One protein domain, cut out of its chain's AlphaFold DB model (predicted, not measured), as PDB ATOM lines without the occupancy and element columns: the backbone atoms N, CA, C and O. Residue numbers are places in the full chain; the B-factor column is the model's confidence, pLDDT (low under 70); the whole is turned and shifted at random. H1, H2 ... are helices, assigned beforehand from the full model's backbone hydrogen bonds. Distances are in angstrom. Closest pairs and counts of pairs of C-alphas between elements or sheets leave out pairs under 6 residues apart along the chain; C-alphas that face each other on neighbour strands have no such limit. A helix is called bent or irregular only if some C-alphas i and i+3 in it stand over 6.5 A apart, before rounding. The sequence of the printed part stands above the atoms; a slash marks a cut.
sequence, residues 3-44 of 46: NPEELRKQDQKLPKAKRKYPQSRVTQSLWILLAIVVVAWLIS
ATOM      1  N   ASN A   3     284.672 286.161 285.560       83.94
ATOM      2  CA  ASN A   3     285.309 286.062 284.254       83.94
ATOM      3  C   ASN A   3     284.531 285.052 283.372       83.94
ATOM      4  O   ASN A   3     284.286 283.932 283.831       83.94
ATOM      5  N   PRO A   4     284.123 285.398 282.136       79.44
ATOM      6  CA  PRO A   4     283.351 284.503 281.264       79.44
ATOM      7  C   PRO A   4     284.039 283.154 280.993       79.44
ATOM      8  O   PRO A   4     283.360 282.138 280.831       79.44
ATOM      9  N   GLU A   5     285.373 283.116 281.010       79.12
ATOM     10  CA  GLU A   5     286.151 281.878 280.872       79.12
ATOM     11  C   GLU A   5     286.009 280.947 282.089       79.12
ATOM     12  O   GLU A   5     285.930 279.725 281.951       79.12
ATOM     13  N   GLU A   6     285.911 281.512 283.294       84.06
ATOM     14  CA  GLU A   6     285.689 280.750 284.531       84.06
ATOM     15  C   GLU A   6     284.275 280.147 284.557       84.06
ATOM     16  O   GLU A   6     284.104 278.980 284.920       84.06
ATOM     17  N   LEU A   7     283.270 280.900 284.089       78.62
ATOM     18  CA  LEU A   7     281.886 280.425 283.959       78.62
ATOM     19  C   LEU A   7     281.791 279.229 282.999       78.62
ATOM     20  O   LEU A   7     281.197 278.202 283.328       78.62
ATOM     21  N   ARG A   8     282.461 279.319 281.841       79.81
ATOM     22  CA  ARG A   8     282.541 278.229 280.854       79.81
ATOM     23  C   ARG A   8     283.154 276.953 281.433       79.81
ATOM     24  O   ARG A   8     282.673 275.859 281.135       79.81
ATOM     25  N   LYS A   9     284.205 277.064 282.254       84.19
ATOM     26  CA  LYS A   9     284.834 275.908 282.921       84.19
ATOM     27  C   LYS A   9     283.916 275.269 283.965       84.19
ATOM     28  O   LYS A   9     283.949 274.049 284.130       84.19
ATOM     29  N   GLN A  10     283.101 276.061 284.659       80.56
ATOM     30  CA  GLN A  10     282.110 275.547 285.611       80.56
ATOM     31  C   GLN A  10     280.954 274.837 284.895       80.56
ATOM     32  O   GLN A  10     280.609 273.717 285.277       80.56
ATOM     33  N   ASP A  11     280.445 275.399 283.798       80.88
ATOM     34  CA  ASP A  11     279.386 274.774 282.996       80.88
ATOM     35  C   ASP A  11     279.830 273.438 282.379       80.88
ATOM     36  O   ASP A  11     279.050 272.488 282.285       80.88
ATOM     37  N   GLN A  12     281.111 273.298 282.020       80.50
ATOM     38  CA  GLN A  12     281.654 272.034 281.512       80.50
ATOM     39  C   GLN A  12     281.651 270.899 282.550       80.50
ATOM     40  O   GLN A  12     281.604 269.732 282.161       80.50
ATOM     41  N   LYS A  13     281.642 271.200 283.854       84.19
ATOM     42  CA  LYS A  13     281.553 270.175 284.912       84.19
ATOM     43  C   LYS A  13     280.132 269.635 285.086       84.19
ATOM     44  O   LYS A  13     279.953 268.554 285.639       84.19
ATOM     45  N   LEU A  14     279.121 270.355 284.594       79.62
ATOM     46  CA  LEU A  14     277.730 269.922 284.656       79.62
ATOM     47  C   LEU A  14     277.440 268.847 283.591       79.62
ATOM     48  O   LEU A  14     278.011 268.882 282.493       79.62
ATOM     49  N   PRO A  15     276.541 267.884 283.871       80.31
ATOM     50  CA  PRO A  15     276.094 266.906 282.880       80.31
ATOM     51  C   PRO A  15     275.478 267.610 281.663       80.31
ATOM     52  O   PRO A  15     274.847 268.656 281.807       80.31
ATOM     53  N   LYS A  16     275.629 267.033 280.457       71.81
ATOM     54  CA  LYS A  16     275.240 267.661 279.171       71.81
ATOM     55  C   LYS A  16     273.834 268.277 279.171       71.81
ATOM     56  O   LYS A  16     273.651 269.344 278.597       71.81
ATOM     57  N   ALA A  17     272.871 267.655 279.852       72.31
ATOM     58  CA  ALA A  17     271.501 268.159 279.970       72.31
ATOM     59  C   ALA A  17     271.406 269.538 280.654       72.31
ATOM     60  O   ALA A  17     270.563 270.348 280.287       72.31
ATOM     61  N   LYS A  18     272.294 269.824 281.614       71.31
ATOM     62  CA  LYS A  18     272.360 271.101 282.342       71.31
ATOM     63  C   LYS A  18     273.248 272.150 281.663       71.31
ATOM     64  O   LYS A  18     273.232 273.297 282.083       71.31
ATOM     65  N   ARG A  19     273.975 271.785 280.598       73.44
ATOM     66  CA  ARG A  19     274.753 272.724 279.760       73.44
ATOM     67  C   ARG A  19     273.888 273.473 278.739       73.44
ATOM     68  O   ARG A  19     274.408 274.286 277.978       73.44
ATOM     69  N   LYS A  20     272.591 273.154 278.647       70.50
ATOM     70  CA  LYS A  20     271.679 273.805 277.704       70.50
ATOM     71  C   LYS A  20     271.351 275.194 278.242       70.50
ATOM     72  O   LYS A  20     270.592 275.323 279.200       70.50
ATOM     73  N   TYR A  21     271.941 276.221 277.637       69.94
ATOM     74  CA  TYR A  21     271.620 277.597 277.994       69.94
ATOM     75  C   TYR A  21     270.131 277.863 277.756       69.94
ATOM     76  O   TYR A  21     269.585 277.400 276.745       69.94
ATOM     77  N   PRO A  22     269.465 278.595 278.665       70.75
ATOM     78  CA  PRO A  22     268.102 279.030 278.433       70.75
ATOM     79  C   PRO A  22     268.074 279.823 277.130       70.75
ATOM     80  O   PRO A  22     268.855 280.756 276.927       70.75
ATOM     81  N   GLN A  23     267.206 279.405 276.215       74.88
ATOM     82  CA  GLN A  23     267.059 280.081 274.938       74.88
ATOM     83  C   GLN A  23     266.575 281.507 275.205       74.88
ATOM     84  O   GLN A  23     265.620 281.719 275.954       74.88
ATOM     85  N   SER A  24     267.268 282.495 274.637       83.69
ATOM     86  CA  SER A  24     266.908 283.894 274.844       83.69
ATOM     87  C   SER A  24     265.505 284.159 274.302       83.69
ATOM     88  O   SER A  24     265.142 283.672 273.226       83.69
ATOM     89  N   ARG A  25     264.742 285.000 275.011       85.94
ATOM     90  CA  ARG A  25     263.446 285.510 274.534       85.94
ATOM     91  C   ARG A  25     263.576 286.145 273.145       85.94
ATOM     92  O   ARG A  25     262.675 286.004 272.333       85.94
ATOM     93  N   VAL A  26     264.732 286.740 272.841       89.12
ATOM     94  CA  VAL A  26     265.055 287.299 271.518       89.12
ATOM     95  C   VAL A  26     265.022 286.224 270.432       89.12
ATOM     96  O   VAL A  26     264.402 286.406 269.389       89.12
ATOM     97  N   THR A  27     265.653 285.075 270.683       88.81
ATOM     98  CA  THR A  27     265.679 283.960 269.730       88.81
ATOM     99  C   THR A  27     264.283 283.374 269.546       88.81
ATOM    100  O   THR A  27     263.916 283.007 268.435       88.81
ATOM    101  N   GLN A  28     263.483 283.311 270.612       89.38
ATOM    102  CA  GLN A  28     262.091 282.871 270.530       89.38
ATOM    103  C   GLN A  28     261.241 283.827 269.678       89.38
ATOM    104  O   GLN A  28     260.523 283.372 268.792       89.38
ATOM    105  N   SER A  29     261.362 285.143 269.883       94.44
ATOM    106  CA  SER A  29     260.673 286.151 269.067       94.44
ATOM    107  C   SER A  29     261.081 286.092 267.593       94.44
ATOM    108  O   SER A  29     260.220 286.219 266.727       94.44
ATOM    109  N   LEU A  30     262.361 285.842 267.298       95.69
ATOM    110  CA  LEU A  30     262.846 285.677 265.924       95.69
ATOM    111  C   LEU A  30     262.164 284.494 265.221       95.69
ATOM    112  O   LEU A  30     261.714 284.628 264.085       95.69
ATOM    113  N   TRP A  31     262.053 283.354 265.906       95.56
ATOM    114  CA  TRP A  31     261.366 282.177 265.371       95.56
ATOM    115  C   TRP A  31     259.877 282.425 265.136       95.56
ATOM    116  O   TRP A  31     259.348 281.998 264.113       95.56
ATOM    117  N   ILE A  32     259.215 283.146 266.044       96.56
ATOM    118  CA  ILE A  32     257.808 283.536 265.879       96.56
ATOM    119  C   ILE A  32     257.642 284.434 264.647       96.56
ATOM    120  O   ILE A  32     256.761 284.182 263.831       96.56
ATOM    121  N   LEU A  33     258.505 285.442 264.480       97.50
ATOM    122  CA  LEU A  33     258.464 286.336 263.321       97.50
ATOM    123  C   LEU A  33     258.635 285.561 262.008       97.50
ATOM    124  O   LEU A  33     257.849 285.745 261.083       97.50
ATOM    125  N   LEU A  34     259.623 284.665 261.945       97.94
ATOM    126  CA  LEU A  34     259.848 283.799 260.785       97.94
ATOM    127  C   LEU A  34     258.622 282.939 260.468       97.94
ATOM    128  O   LEU A  34     258.210 282.870 259.313       97.94
ATOM    129  N   ALA A  35     258.013 282.327 261.486       98.00
ATOM    130  CA  ALA A  35     256.809 281.523 261.308       98.00
ATOM    131  C   ALA A  35     255.649 282.351 260.734       98.00
ATOM    132  O   ALA A  35     254.996 281.908 259.793       98.00
ATOM    133  N   ILE A  36     255.430 283.569 261.242       98.31
ATOM    134  CA  ILE A  36     254.386 284.474 260.739       98.31
ATOM    135  C   ILE A  36     254.630 284.830 259.270       98.31
ATOM    136  O   ILE A  36     253.700 284.761 258.471       98.31
ATOM    137  N   VAL A  37     255.868 285.174 258.899       98.12
ATOM    138  CA  VAL A  37     256.216 285.532 257.514       98.12
ATOM    139  C   VAL A  37     255.971 284.362 256.564       98.12
ATOM    140  O   VAL A  37     255.370 284.553 255.511       98.12
ATOM    141  N   VAL A  38     256.385 283.149 256.941       98.06
ATOM    142  CA  VAL A  38     256.172 281.947 256.119       98.06
ATOM    143  C   VAL A  38     254.682 281.647 255.967       98.06
ATOM    144  O   VAL A  38     254.228 281.375 254.862       98.06
ATOM    145  N   VAL A  39     253.903 281.738 257.048       98.12
ATOM    146  CA  VAL A  39     252.450 281.513 256.998       98.12
ATOM    147  C   VAL A  39     251.761 282.554 256.116       98.12
ATOM    148  O   VAL A  39     250.972 282.184 255.253       98.12
ATOM    149  N   ALA A  40     252.078 283.839 256.284       97.75
ATOM    150  CA  ALA A  40     251.522 284.904 255.451       97.75
ATOM    151  C   ALA A  40     251.880 284.719 253.968       97.75
ATOM    152  O   ALA A  40     251.032 284.908 253.099       97.75
ATOM    153  N   TRP A  41     253.116 284.302 253.682       97.94
ATOM    154  CA  TRP A  41     253.557 283.993 252.325       97.94
ATOM    155  C   TRP A  41     252.775 282.824 251.715       97.94
ATOM    156  O   TRP A  41     252.294 282.946 250.594       97.94
ATOM    157  N   LEU A  42     252.574 281.733 252.461       97.69
ATOM    158  CA  LEU A  42     251.782 280.585 252.003       97.69
ATOM    159  C   LEU A  42     250.320 280.958 251.733       97.69
ATOM    160  O   LEU A  42     249.760 280.524 250.732       97.69
ATOM    161  N   ILE A  43     249.717 281.785 252.595       97.44
ATOM    162  CA  ILE A  43     248.352 282.292 252.395       97.44
ATOM    163  C   ILE A  43     248.270 283.130 251.116       97.44
ATOM    164  O   ILE A  43     247.291 283.024 250.394       97.44
ATOM    165  N   SER A  44     249.296 283.925 250.804       96.00
ATOM    166  CA  SER A  44     249.329 284.739 249.582       96.00
ATOM    167  C   SER A  44     249.403 283.923 248.284       96.00
ATOM    168  O   SER A  44     249.203 284.499 247.216       96.00
TER     169      SER A  44
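Overview. This is residues 3 to 44 of the 46 residues of an uncharacterized protein of Corynebacterium marinum (UniProt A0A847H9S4). The model is an open, drawn-out L with no core: the short helix H1 stands crosswise at one end, the one-turn helix H2 makes a corner with it, and after a stretched link the long helix H3 reaches away by itself. Residues 22 to 44, of which 25 to 44 belong to H3, stick out as one free arm that makes much of the length. The printed part has 42 residues with three named helices in the order H1, H2, H3 and no named strand, and its class is all helix. It is extended, with a radius of gyration of the C-alphas of 17.1 A, and the C-alphas span 50 by 21 by 11 A.

Arrangement. H1, residues 4 to 13, and H2, residues 16 to 19, only just touch, with 3 pairs of C-alphas within 8 A, and they touch only at the corner by their link. Their closest C-alphas are those of Asp 11 and Arg 19, 6.0 A apart, and their centres are 12.4 A apart. H3, residues 25 to 44, touches no helix: it is apart from H1 and also apart from H2, which it follows in the chain. Residues 12 to 18, of which 16 to 18 belong to H2, stand free, and so do residues 22 to 44. In H3 each O i to N i+4 pair is within hydrogen-bond range, in H1 5 of 6 are, and H2 is too short for such a pair, with its one O i to N i+3 pair within range.

Along the chain. H1 begins at C-alpha 4, at (283.351, 284.503, 281.264), and runs 14.9 A from first to last C-alpha, ending at Lys 13. H2 has four residues, Lys 16 to Arg 19, and begins at C-alpha 16, at (275.240, 267.661, 279.171). H3 is the longest helix, with 20 residues from Arg 25 to Ser 44 and 28.7 A from first to last C-alpha. Its last C-alpha, that of Ser 44, is at (249.329, 284.739, 249.582). No helix is bent.

Size, cuts and confidence. The two C-alphas farthest apart are those of Glu 6 and Ser 44, 50.6 A, and the first and last printed C-alphas, those of Asn 3 and Ser 44, are 50.0 A apart. The printed part has no cut. The link from H1 to H2, with 2 residues, and the link from H2 to H3, with 5 residues, are both tight. The mean pLDDT of the printed part is 86.2; it is 81 in H1, 72 in H2 and 95 in H3. One printed residue, Tyr 21 in the link from H2 to H3, is under 70.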